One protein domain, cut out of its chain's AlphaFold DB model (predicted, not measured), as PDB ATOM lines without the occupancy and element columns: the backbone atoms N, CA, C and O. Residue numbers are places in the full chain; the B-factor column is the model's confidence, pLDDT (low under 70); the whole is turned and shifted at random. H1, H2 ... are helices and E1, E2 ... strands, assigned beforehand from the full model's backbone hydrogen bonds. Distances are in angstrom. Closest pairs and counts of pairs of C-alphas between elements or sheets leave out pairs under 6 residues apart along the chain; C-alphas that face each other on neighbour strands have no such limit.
ATOM      1  N   VAL A  58     252.625 218.581 255.730       89.69
ATOM      2  CA  VAL A  58     251.684 217.629 256.306       89.69
ATOM      3  C   VAL A  58     252.510 216.509 256.913       89.69
ATOM      4  O   VAL A  58     253.329 215.907 256.220       89.69
ATOM      5  N   THR A  59     252.315 216.259 258.204       91.88
ATOM      6  CA  THR A  59     252.906 215.118 258.907       91.88
ATOM      7  C   THR A  59     251.961 213.926 258.827       91.88
ATOM      8  O   THR A  59     250.745 214.055 259.007       91.88
ATOM      9  N   ILE A  60     252.501 212.752 258.527       92.12
ATOM     10  CA  ILE A  60     251.771 211.499 258.341       92.12
ATOM     11  C   ILE A  60     252.445 210.433 259.200       92.12
ATOM     12  O   ILE A  60     253.642 210.203 259.076       92.12
ATOM     13  N   GLU A  61     251.664 209.797 260.065       92.19
ATOM     14  CA  GLU A  61     252.098 208.616 260.805       92.19
ATOM     15  C   GLU A  61     252.036 207.420 259.851       92.19
ATOM     16  O   GLU A  61     251.024 207.238 259.169       92.19
ATOM     17  N   LEU A  62     253.128 206.662 259.761       89.00
ATOM     18  CA  LEU A  62     253.205 205.474 258.916       89.00
ATOM     19  C   LEU A  62     252.544 204.301 259.638       89.00
ATOM     20  O   LEU A  62     252.902 203.990 260.772       89.00
ATOM     21  N   SER A  63     251.582 203.659 258.980       85.88
ATOM     22  CA  SER A  63     250.928 202.459 259.512       85.88
ATOM     23  C   SER A  63     251.840 201.231 259.501       85.88
ATOM     24  O   SER A  63     251.722 200.377 260.377       85.88
ATOM     25  N   ASP A  64     252.743 201.168 258.526       86.00
ATOM     26  CA  ASP A  64     253.712 200.099 258.315       86.00
ATOM     27  C   ASP A  64     254.937 200.685 257.596       86.00
ATOM     28  O   ASP A  64     254.791 201.404 256.600       86.00
ATOM     29  N   ASP A  65     256.130 200.427 258.133       87.12
ATOM     30  CA  ASP A  65     257.411 200.886 257.596       87.12
ATOM     31  C   ASP A  65     258.240 199.748 256.979       87.12
ATOM     32  O   ASP A  65     259.411 199.971 256.683       87.12
ATOM     33  N   ASN A  66     257.675 198.557 256.733       92.31
ATOM     34  CA  ASN A  66     258.409 197.452 256.113       92.31
ATOM     35  C   ASN A  66     258.251 197.394 254.577       92.31
ATOM     36  O   ASN A  66     257.159 197.189 254.044       92.31
ATOM     37  N   ILE A  67     259.367 197.512 253.849       93.12
ATOM     38  CA  ILE A  67     259.391 197.486 252.376       93.12
ATOM     39  C   ILE A  67     259.156 196.084 251.787       93.12
ATOM     40  O   ILE A  67     258.765 195.973 250.627       93.12
ATOM     41  N   TYR A  68     259.389 195.006 252.543       90.06
ATOM     42  CA  TYR A  68     259.280 193.637 252.026       90.06
ATOM     43  C   TYR A  68     257.844 193.129 251.924       90.06
ATOM     44  O   TYR A  68     257.580 192.266 251.090       90.06
ATOM     45  N   ASP A  69     256.938 193.638 252.756       83.06
ATOM     46  CA  ASP A  69     255.577 193.108 252.839       83.06
ATOM     47  C   ASP A  69     254.666 193.733 251.777       83.06
ATOM     48  O   ASP A  69     253.998 193.022 251.028       83.06
ATOM     49  N   ASN A  70     254.653 195.067 251.688       79.31
ATOM     50  CA  ASN A  70     253.716 195.815 250.838       79.31
ATOM     51  C   ASN A  70     254.403 196.828 249.902       79.31
ATOM     52  O   ASN A  70     253.728 197.662 249.286       79.31
ATOM     53  N   GLY A  71     255.736 196.807 249.800       88.38
ATOM     54  CA  GLY A  71     256.487 197.799 249.033       88.38
ATOM     55  C   GLY A  71     256.139 199.228 249.471       88.38
ATOM     56  O   GLY A  71     256.252 199.580 250.641       88.38
ATOM     57  N   LEU A  72     255.685 200.060 248.527       92.00
ATOM     58  CA  LEU A  72     255.262 201.443 248.800       92.00
ATOM     59  C   LEU A  72     253.748 201.622 248.992       92.00
ATOM     60  O   LEU A  72     253.314 202.742 249.268       92.00
ATOM     61  N   ASP A  73     252.937 200.569 248.852       89.81
ATOM     62  CA  ASP A  73     251.475 200.708 248.822       89.81
ATOM     63  C   ASP A  73     250.933 201.310 250.128       89.81
ATOM     64  O   ASP A  73     250.128 202.244 250.092       89.81
ATOM     65  N   ASN A  74     251.416 200.847 251.286       89.56
ATOM     66  CA  ASN A  74     250.985 201.365 252.591       89.56
ATOM     67  C   ASN A  74     251.346 202.846 252.768       89.56
ATOM     68  O   ASN A  74     250.495 203.650 253.149       89.56
ATOM     69  N   ILE A  75     252.567 203.233 252.390       92.00
ATOM     70  CA  ILE A  75     253.042 204.620 252.470       92.00
ATOM     71  C   ILE A  75     252.206 205.537 251.569       92.00
ATOM     72  O   ILE A  75     251.765 206.606 251.996       92.00
ATOM     73  N   ILE A  76     251.948 205.124 250.326       92.06
ATOM     74  CA  ILE A  76     251.151 205.905 249.371       92.06
ATOM     75  C   ILE A  76     249.703 206.026 249.845       92.06
ATOM     76  O   ILE A  76     249.108 207.102 249.739       92.06
ATOM     77  N   ASN A  77     249.143 204.956 250.410       91.31
ATOM     78  CA  ASN A  77     247.806 204.973 250.993       91.31
ATOM     79  C   ASN A  77     247.725 205.944 252.178       91.31
ATOM     80  O   ASN A  77     246.778 206.729 252.259       91.31
ATOM     81  N   ASP A  78     248.718 205.952 253.068       92.44
ATOM     82  CA  ASP A  78     248.759 206.865 254.214       92.44
ATOM     83  C   ASP A  78     248.905 208.333 253.792       92.44
ATOM     84  O   ASP A  78     248.222 209.206 254.339       92.44
ATOM     85  N   ILE A  79     249.695 208.612 252.748       92.88
ATOM     86  CA  ILE A  79     249.760 209.942 252.127       92.88
ATOM     87  C   ILE A  79     248.400 210.329 251.530       92.88
ATOM     88  O   ILE A  79     247.893 211.422 251.803       92.88
ATOM     89  N   SER A  80     247.777 209.424 250.772       91.56
ATOM     90  CA  SER A  80     246.505 209.662 250.072       91.56
ATOM     91  C   SER A  80     245.327 209.922 251.018       91.56
ATOM     92  O   SER A  80     244.376 210.611 250.648       91.56
ATOM     93  N   LYS A  81     245.381 209.417 252.259       92.00
ATOM     94  CA  LYS A  81     244.375 209.706 253.299       92.00
ATOM     95  C   LYS A  81     244.401 211.168 253.754       92.00
ATOM     96  O   LYS A  81     243.353 211.701 254.114       92.00
ATOM     97  N   LYS A  82     245.573 211.815 253.775       91.38
ATOM     98  CA  LYS A  82     245.724 213.207 254.252       91.38
ATOM     99  C   LYS A  82     245.811 214.230 253.123       91.38
ATOM    100  O   LYS A  82     245.501 215.401 253.340       91.38
ATOM    101  N   ILE A  83     246.254 213.813 251.941       89.75
ATOM    102  CA  ILE A  83     246.550 214.691 250.810       89.75
ATOM    103  C   ILE A  83     245.911 214.102 249.558       89.75
ATOM    104  O   ILE A  83     246.047 212.919 249.271       89.75
ATOM    105  N   THR A  84     245.225 214.934 248.775       89.31
ATOM    106  CA  THR A  84     244.717 214.507 247.468       89.31
ATOM    107  C   THR A  84     245.866 214.471 246.467       89.31
ATOM    108  O   THR A  84     246.304 215.521 245.999       89.31
ATOM    109  N   LEU A  85     246.345 213.271 246.140       91.25
ATOM    110  CA  LEU A  85     247.355 213.079 245.104       91.25
ATOM    111  C   LEU A  85     246.732 213.172 243.693       91.25
ATOM    112  O   LEU A  85     245.600 212.720 243.483       91.25
ATOM    113  N   PRO A  86     247.446 213.760 242.716       92.25
ATOM    114  CA  PRO A  86     247.156 213.613 241.293       92.25
ATOM    115  C   PRO A  86     247.036 212.149 240.860       92.25
ATOM    116  O   PRO A  86     247.651 211.266 241.449       92.25
ATOM    117  N   LYS A  87     246.272 211.902 239.787       89.94
ATOM    118  CA  LYS A  87     246.130 210.554 239.213       89.94
ATOM    119  C   LYS A  87     247.451 210.032 238.642       89.94
ATOM    120  O   LYS A  87     247.727 208.847 238.753       89.94
ATOM    121  N   GLU A  88     248.215 210.914 238.006       94.06
ATOM    122  CA  GLU A  88     249.522 210.611 237.429       94.06
ATOM    123  C   GLU A  88     250.564 211.444 238.165       94.06
ATOM    124  O   GLU A  88     250.425 212.668 238.283       94.06
ATOM    125  N   LEU A  89     251.582 210.761 238.678       95.62
ATOM    126  CA  LEU A  89     252.683 211.358 239.413       95.62
ATOM    127  C   LEU A  89     253.997 211.109 238.679       95.62
ATOM    128  O   LEU A  89     254.247 210.030 238.133       95.62
ATOM    129  N   TYR A  90     254.838 212.130 238.711       96.62
ATOM    130  CA  TYR A  90     256.135 212.160 238.067       96.62
ATOM    131  C   TYR A  90     257.197 212.538 239.087       96.62
ATOM    132  O   TYR A  90     256.938 213.319 240.005       96.62
ATOM    133  N   ILE A  91     258.389 211.986 238.931       95.25
ATOM    134  CA  ILE A  91     259.573 212.347 239.705       95.25
ATOM    135  C   ILE A  91     260.264 213.552 239.074       95.25
ATOM    136  O   ILE A  91     260.382 213.659 237.855       95.25
ATOM    137  N   SER A  92     260.722 214.478 239.911       92.25
ATOM    138  CA  SER A  92     261.525 215.618 239.453       92.25
ATOM    139  C   SER A  92     262.994 215.267 239.254       92.25
ATOM    140  O   SER A  92     263.667 215.957 238.497       92.25
ATOM    141  N   ASP A  93     263.490 214.268 239.977       89.81
ATOM    142  CA  ASP A  93     264.878 213.811 239.958       89.81
ATOM    143  C   ASP A  93     264.903 212.383 240.534       89.81
ATOM    144  O   ASP A  93     264.104 211.543 240.120       89.81
ATOM    145  N   ASP A  94     265.726 212.105 241.541       94.50
ATOM    146  CA  ASP A  94     265.763 210.812 242.210       94.50
ATOM    147  C   ASP A  94     264.665 210.635 243.273       94.50
ATOM    148  O   ASP A  94     264.364 211.527 244.076       94.50
ATOM    149  N   PHE A  95     264.150 209.412 243.346       96.62
ATOM    150  CA  PHE A  95     263.407 208.873 244.475       96.62
ATOM    151  C   PHE A  95     264.279 207.849 245.205       96.62
ATOM    152  O   PHE A  95     264.732 206.874 244.601       96.62
ATOM    153  N   LYS A  96     264.524 208.080 246.498       98.06
ATOM    154  CA  LYS A  96     265.461 207.306 247.323       98.06
ATOM    155  C   LYS A  96     264.764 206.728 248.540       98.06
ATOM    156  O   LYS A  96     264.034 207.448 249.229       98.06
ATOM    157  N   ILE A  97     265.029 205.461 248.828       97.75
ATOM    158  CA  ILE A  97     264.550 204.765 250.023       97.75
ATOM    159  C   ILE A  97     265.748 204.073 250.665       97.75
ATOM    160  O   ILE A  97     266.387 203.251 250.017       97.75
ATOM    161  N   LEU A  98     266.031 204.385 251.927       97.12
ATOM    162  CA  LEU A  98     266.971 203.622 252.746       97.12
ATOM    163  C   LEU A  98     266.186 202.677 253.642       97.12
ATOM    164  O   LEU A  98     265.164 203.074 254.215       97.12
ATOM    165  N   PHE A  99     266.661 201.445 253.758       96.56
ATOM    166  CA  PHE A  99     266.036 200.416 254.574       96.56
ATOM    167  C   PHE A  99     267.077 199.485 255.192       96.56
ATOM    168  O   PHE A  99     268.165 199.286 254.649       96.56
ATOM    169  N   ASP A 100     266.720 198.919 256.337       95.50
ATOM    170  CA  ASP A 100     267.546 197.964 257.059       95.50
ATOM    171  C   ASP A 100     267.381 196.542 256.498       95.50
ATOM    172  O   ASP A 100     266.431 196.225 255.782       95.50
ATOM    173  N   SER A 101     268.295 195.644 256.866       91.44
ATOM    174  CA  SER A 101     268.282 194.221 256.473       91.44
ATOM    175  C   SER A 101     266.993 193.445 256.803       91.44
ATOM    176  O   SER A 101     266.742 192.387 256.224       91.44
ATOM    177  N   ASP A 102     266.171 193.942 257.728       91.38
ATOM    178  CA  ASP A 102     264.873 193.359 258.079       91.38
ATOM    179  C   ASP A 102     263.701 193.939 257.261       91.38
ATOM    180  O   ASP A 102     262.562 193.487 257.411       91.38
ATOM    181  N   GLY A 103     263.988 194.883 256.360       92.44
ATOM    182  CA  GLY A 103     263.026 195.560 255.494       92.44
ATOM    183  C   GLY A 103     262.520 196.881 256.058       92.44
ATOM    184  O   GLY A 103     261.772 197.585 255.383       92.44
ATOM    185  N   THR A 104     262.921 197.247 257.274       94.94
ATOM    186  CA  THR A 104     262.450 198.464 257.926       94.94
ATOM    187  C   THR A 104     262.989 199.703 257.225       94.94
ATOM    188  O   THR A 104     264.194 199.927 257.163       94.94
ATOM    189  N   ILE A 105     262.102 200.552 256.722       95.81
ATOM    190  CA  ILE A 105     262.456 201.798 256.054       95.81
ATOM    191  C   ILE A 105     262.972 202.791 257.096       95.81
ATOM    192  O   ILE A 105     262.301 203.132 258.073       95.81
ATOM    193  N   THR A 106     264.174 203.306 256.862       95.56
ATOM    194  CA  THR A 106     264.839 204.280 257.734       95.56
ATOM    195  C   THR A 106     264.783 205.689 257.156       95.56
ATOM    196  O   THR A 106     264.774 206.664 257.914       95.56
ATOM    197  N   SER A 107     264.693 205.824 255.829       96.69
ATOM    198  CA  SER A 107     264.597 207.117 255.155       96.69
ATOM    199  C   SER A 107     263.855 207.022 253.826       96.69
ATOM    200  O   SER A 107     264.034 206.071 253.076       96.69
ATOM    201  N   ILE A 108     263.081 208.057 253.495       96.69
ATOM    202  CA  ILE A 108     262.500 208.255 252.159       96.69
ATOM    203  C   ILE A 108     262.768 209.695 251.750       96.69
ATOM    204  O   ILE A 108     262.539 210.616 252.535       96.69
ATOM    205  N   ASN A 109     263.229 209.899 250.523       96.25
ATOM    206  CA  ASN A 109     263.367 211.228 249.953       96.25
ATOM    207  C   ASN A 109     263.015 211.214 248.467       96.25
ATOM    208  O   ASN A 109     263.624 210.484 247.691       96.25
ATOM    209  N   GLY A 110     262.069 212.055 248.065       94.69
ATOM    210  CA  GLY A 110     261.699 212.192 246.663       94.69
ATOM    211  C   GLY A 110     260.799 213.392 246.426       94.69
ATOM    212  O   GLY A 110     259.932 213.707 247.244       94.69
ATOM    213  N   LEU A 111     261.008 214.074 245.302       94.38
ATOM    214  CA  LEU A 111     260.172 215.189 244.870       94.38
ATOM    215  C   LEU A 111     259.262 214.723 243.738       94.38
ATOM    216  O   LEU A 111     259.729 214.479 242.627       94.38
ATOM    217  N   LEU A 112     257.969 214.612 244.039       95.25
ATOM    218  CA  LEU A 112     256.941 214.231 243.081       95.25
ATOM    219  C   LEU A 112     256.140 215.448 242.623       95.25
ATOM    220  O   LEU A 112     255.999 216.423 243.360       95.25
ATOM    221  N   TYR A 113     255.568 215.381 241.430       95.38
ATOM    222  CA  TYR A 113     254.612 216.367 240.937       95.38
ATOM    223  C   TYR A 113     253.596 215.734 239.995       95.38
ATOM    224  O   TYR A 113     253.800 214.649 239.457       95.38
ATOM    225  N   GLY A 114     252.472 216.412 239.808       95.12
ATOM    226  CA  GLY A 114     251.421 215.954 238.914       95.12
ATOM    227  C   GLY A 114     250.362 217.021 238.698       95.12
ATOM    228  O   GLY A 114     250.297 218.021 239.417       95.12
ATOM    229  N   LYS A 115     249.508 216.800 237.699       92.31
ATOM    230  CA  LYS A 115     248.412 217.722 237.402       92.31
ATOM    231  C   LYS A 115     247.223 217.446 238.301       92.31
ATOM    232  O   LYS A 115     246.684 216.339 238.328       92.31
ATOM    233  N   ASN A 116     246.771 218.475 239.000       88.38
ATOM    234  CA  ASN A 116     245.536 218.399 239.760       88.38
ATOM    235  C   ASN A 116     244.299 218.478 238.851       88.38
ATOM    236  O   ASN A 116     244.388 218.623 237.632       88.38
ATOM    237  N   LYS A 117     243.109 218.412 239.460       88.56
ATOM    238  CA  LYS A 117     241.819 218.462 238.744       88.56
ATOM    239  C   LYS A 117     241.623 219.738 237.914       88.56
ATOM    240  O   LYS A 117     240.840 219.726 236.971       88.56
ATOM    241  N   ASN A 118     242.344 220.810 238.244       88.56
ATOM    242  CA  ASN A 118     242.311 222.090 237.538       88.56
ATOM    243  C   ASN A 118     243.451 222.216 236.511       88.56
ATOM    244  O   ASN A 118     243.726 223.319 236.040       88.56
ATOM    245  N   ASN A 119     244.141 221.115 236.187       86.56
ATOM    246  CA  ASN A 119     245.273 221.067 235.259       86.56
ATOM    247  C   ASN A 119     246.470 221.945 235.689       86.56
ATOM    248  O   ASN A 119     247.311 222.290 234.862       86.56
ATOM    249  N   SER A 120     246.541 222.311 236.974       88.06
ATOM    250  CA  SER A 120     247.678 223.023 237.567       88.06
ATOM    251  C   SER A 120     248.663 222.029 238.184       88.06
ATOM    252  O   SER A 120     248.247 220.985 238.694       88.06
ATOM    253  N   THR A 121     249.953 222.357 238.131       90.31
ATOM    254  CA  THR A 121     251.033 221.539 238.694       90.31
ATOM    255  C   THR A 121     251.045 221.657 240.219       90.31
ATOM    256  O   THR A 121     251.348 222.726 240.749       90.31
ATOM    257  N   ASP A 122     250.771 220.552 240.911       91.31
ATOM    258  CA  ASP A 122     251.021 220.410 242.348       91.31
ATOM    259  C   ASP A 122     252.285 219.568 242.553       91.31
ATOM    260  O   ASP A 122     252.554 218.641 241.785       91.31
ATOM    261  N   SER A 123     253.059 219.875 243.593       92.50
ATOM    262  CA  SER A 123     254.292 219.154 243.923       92.50
ATOM    263  C   SER A 123     254.365 218.769 245.397       92.50
ATOM    264  O   SER A 123     253.818 219.445 246.274       92.50
ATOM    265  N   PHE A 124     255.061 217.665 245.651       94.25
ATOM    266  CA  PHE A 124     255.079 216.931 246.907       94.25
ATOM    267  C   PHE A 124     256.513 216.479 247.186       94.25
ATOM    268  O   PHE A 124     257.001 215.518 246.595       94.25
ATOM    269  N   LEU A 125     257.207 217.177 248.083       94.81
ATOM    270  CA  LEU A 125     258.485 216.699 248.605       94.81
ATOM    271  C   LEU A 125     258.206 215.739 249.756       94.81
ATOM    272  O   LEU A 125     257.835 216.180 250.845       94.81
ATOM    273  N   ILE A 126     258.384 214.450 249.497       94.88
ATOM    274  CA  ILE A 126     258.274 213.381 250.482       94.88
ATOM    275  C   ILE A 126     259.611 213.281 251.209       94.88
ATOM    276  O   ILE A 126     260.653 213.116 250.577       94.88
ATOM    277  N   SER A 127     259.582 213.399 252.535       94.88
ATOM    278  CA  SER A 127     260.766 213.308 253.383       94.88
ATOM    279  C   SER A 127     260.448 212.560 254.671       94.88
ATOM    280  O   SER A 127     259.639 212.998 255.489       94.88
ATOM    281  N   TYR A 128     261.118 211.436 254.868       94.94
ATOM    282  CA  TYR A 128     261.051 210.639 256.080       94.94
ATOM    283  C   TYR A 128     262.465 210.302 256.533       94.94
ATOM    284  O   TYR A 128     263.334 210.033 255.708       94.94
ATOM    285  N   ASN A 129     262.697 210.353 257.840       94.44
ATOM    286  CA  ASN A 129     263.943 209.921 258.455       94.44
ATOM    287  C   ASN A 129     263.637 209.467 259.883       94.44
ATOM    288  O   ASN A 129     263.368 210.301 260.754       94.44
ATOM    289  N   LYS A 130     263.728 208.158 260.107       92.25
ATOM    290  CA  LYS A 130     263.379 207.487 261.364       92.25
ATOM    291  C   LYS A 130     264.160 208.016 262.570       92.25
ATOM    292  O   LYS A 130     263.624 208.087 263.673       92.25
ATOM    293  N   ASN A 131     265.400 208.464 262.357       89.81
ATOM    294  CA  ASN A 131     266.250 209.030 263.411       89.81
ATOM    295  C   ASN A 131     265.834 210.453 263.820       89.81
ATOM    296  O   ASN A 131     266.217 210.921 264.891       89.81
ATOM    297  N   LYS A 132     265.077 211.162 262.974       90.06
ATOM    298  CA  LYS A 132     264.616 212.534 263.237       90.06
ATOM    299  C   LYS A 132     263.167 212.588 263.711       90.06
ATOM    300  O   LYS A 132     262.832 213.444 264.524       90.06
ATOM    301  N   SER A 133     262.307 211.733 263.168       88.88
ATOM    302  CA  SER A 133     260.869 211.733 263.433       88.88
ATOM    303  C   SER A 133     260.275 210.362 263.124       88.88
ATOM    304  O   SER A 133     260.720 209.689 262.200       88.88
ATOM    305  N   LYS A 134     259.227 209.988 263.863       88.44
ATOM    306  CA  LYS A 134     258.383 208.829 263.529       88.44
ATOM    307  C   LYS A 134     257.451 209.117 262.347       88.44
ATOM    308  O   LYS A 134     257.035 208.198 261.655       88.44
ATOM    309  N   ASP A 135     257.169 210.396 262.110       92.25
ATOM    310  CA  ASP A 135     256.250 210.839 261.070       92.25
ATOM    311  C   ASP A 135     256.984 211.146 259.762       92.25
ATOM    312  O   ASP A 135     258.034 211.805 259.752       92.25
ATOM    313  N   LEU A 136     256.360 210.755 258.654       93.50
ATOM    314  CA  LEU A 136     256.689 211.176 257.301       93.50
ATOM    315  C   LEU A 136     256.192 212.609 257.068       93.50
ATOM    316  O   LEU A 136     255.056 212.955 257.387       93.50
ATOM    317  N   ASN A 137     257.038 213.452 256.482       93.69
ATOM    318  CA  ASN A 137     256.703 214.825 256.120       93.69
ATOM    319  C   ASN A 137     256.473 214.935 254.613       93.69
ATOM    320  O   ASN A 137     257.314 214.518 253.819       93.69
ATOM    321  N   VAL A 138     255.377 215.578 254.216       94.38
ATOM    322  CA  VAL A 138     255.144 215.989 252.828       94.38
ATOM    323  C   VAL A 138     255.094 217.505 252.764       94.38
ATOM    324  O   VAL A 138     254.202 218.124 253.344       94.38
ATOM    325  N   TYR A 139     256.039 218.116 252.050       91.69
ATOM    326  CA  TYR A 139     256.028 219.555 251.799       91.69
ATOM    327  C   TYR A 139     255.390 219.849 250.446       91.69
ATOM    328  O   TYR A 139     255.851 219.363 249.415       91.69
ATOM    329  N   LEU A 140     254.359 220.684 250.459       90.25
ATOM    330  CA  LEU A 140     253.566 221.012 249.282       90.25
ATOM    331  C   LEU A 140     254.123 222.222 248.526       90.25
ATOM    332  O   LEU A 140     254.726 223.122 249.126       90.25
ATOM    333  N   ASN A 141     253.828 222.272 247.227       83.69
ATOM    334  CA  ASN A 141     254.017 223.432 246.348       83.69
ATOM    335  C   ASN A 141     255.472 223.914 246.282       83.69
ATOM    336  O   ASN A 141     255.765 225.112 246.298       83.69
ATOM    337  N   LYS A 142     256.406 222.966 246.227       79.81
ATOM    338  CA  LYS A 142     257.797 223.241 245.869       79.81
ATOM    339  C   LYS A 142     257.897 223.577 244.381       79.81
ATOM    340  O   LYS A 142     257.149 223.058 243.556       79.81
ATOM    341  N   LYS A 143     258.837 224.450 244.030       80.81
ATOM    342  CA  LYS A 143     259.131 224.739 242.626       80.81
ATOM    343  C   LYS A 143     259.709 223.478 241.975       80.81
ATOM    344  O   LYS A 143     260.650 222.908 242.519       80.81
ATOM    345  N   VAL A 144     259.146 223.080 240.841       84.62
ATOM    346  CA  VAL A 144     259.583 221.943 240.020       84.62
ATOM    347  C   VAL A 144     259.737 222.403 238.576       84.62
ATOM    348  O   VAL A 144     259.103 223.383 238.181       84.62
ATOM    349  N   ASP A 145     260.598 221.724 237.825       82.12
ATOM    350  CA  ASP A 145     260.611 221.798 236.363       82.12
ATOM    351  C   ASP A 145     259.612 220.753 235.852       82.12
ATOM    352  O   ASP A 145     259.809 219.553 236.048       82.12
ATOM    353  N   ASP A 146     258.464 221.199 235.345       78.56
ATOM    354  CA  ASP A 146     257.311 220.335 235.118       78.56
ATOM    355  C   ASP A 146     257.363 219.639 233.754       78.56
ATOM    356  O   ASP A 146     256.805 220.099 232.756       78.56
ATOM    357  N   ASN A 147     258.004 218.467 233.730       88.81
ATOM    358  CA  ASN A 147     258.128 217.626 232.545       88.81
ATOM    359  C   ASN A 147     257.260 216.353 232.622       88.81
ATOM    360  O   ASN A 147     257.625 215.331 233.194       88.81
ATOM    361  N   TYR A 148     256.123 216.375 231.932       92.62
ATOM    362  CA  TYR A 148     255.147 215.279 231.924       92.62
ATOM    363  C   TYR A 148     255.475 214.120 230.959       92.62
ATOM    364  O   TYR A 148     254.586 213.347 230.587       92.62
ATOM    365  N   GLU A 149     256.728 213.987 230.512       94.94
ATOM    366  CA  GLU A 149     257.175 212.824 229.744       94.94
ATOM    367  C   GLU A 149     257.028 211.530 230.562       94.94
ATOM    368  O   GLU A 149     257.386 211.466 231.740       94.94
TER     369      GLU A 149
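What this domain is: This is residues 58 to 149 of the 320 residues of the protein "Putative membrane protein" of Clostridium bornimense (UniProt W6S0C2). A twisted antiparallel sheet of five strands forms a wall, with the helix H2 packed slantwise over one face near the edge where E1 and E5 lie, while the short helix H1 only grazes the sheet. The long strands E2, E3 and E4 run back and forth along the longest axis. The printed part has 92 residues, with two named helices and five named strands along the chain as E1 H1 H2 E2 E3 E4 E5; the sheet order is E1 E5 E4 E3 E2, and the class is mixed, helices and strands. The whole is compact, with a radius of gyration of the C-alphas of 13.3 A, and elongated in outline, spanning 40 by 24 by 24 A.

Where its parts are: E1, residues 58 to 61, begins at C-alpha 58 (251.684, 217.629, 256.306) and measures 10.1 A. H1, residues 67 to 70, is 6.1 A long. H2, residues 73 to 82, is 14.8 A long and begins at C-alpha 73 (251.475, 200.708, 248.822). E2, residues 90 to 100, spans 26.3 A and bends by 86 degrees at residue 93. E3, residues 105 to 115, spans 28.3 A; E4, residues 121 to 129, spans 26.3 A. E5, residues 135 to 140, spans 15.8 A and ends at C-alpha 140 (253.566, 221.012, 249.282).

How they stand to each other: E1 and E2 are the edge strands. E1 and E5 are antiparallel at 156 degrees, with N 60 and O 136 2.8 A apart, within hydrogen-bond range. E2 to E5 form a meander, each strand the antiparallel neighbour of the one before, in three hairpins: in E2 and E3, N 96 and O 109 are 2.8 A apart; in E3 and E4, N 124 and O 112, 2.8 A; in E4 and E5, N 137 and O 127, 2.8 A, each within range. H2 is on one face of the sheet, giving two layers, a helix over a sheet, at a height over the sheet of 9.1 A. It lies over E5 and only just over E1, on which 3 of its C-alphas fall, and runs slantwise to the strands, at 57 degrees to E5 on the local plane. The closest C-alphas of E1 and H2, those of Ile 60 and Ile 79, are 6.7 A apart. H1 only grazes the sheet with residues 67 to 68; the closest C-alphas of H1 and E3, those of Ile 67 and Ile 105, are 6.4 A apart. H1 and H2 meet only through their link. In H2, 5 of 6 O i to N i+4 pairs are within hydrogen-bond range; H1 is too short for such a pair.

The domain as a whole: The two C-alphas farthest apart, those of Ser 101 and Asn 118, are 42.5 A apart. The printed part has no cut. No link is long; H2 to E2, 7 residues, is short, and the others are tight. The mean pLDDT of the printed part is 91.4, and no printed residue is under 70.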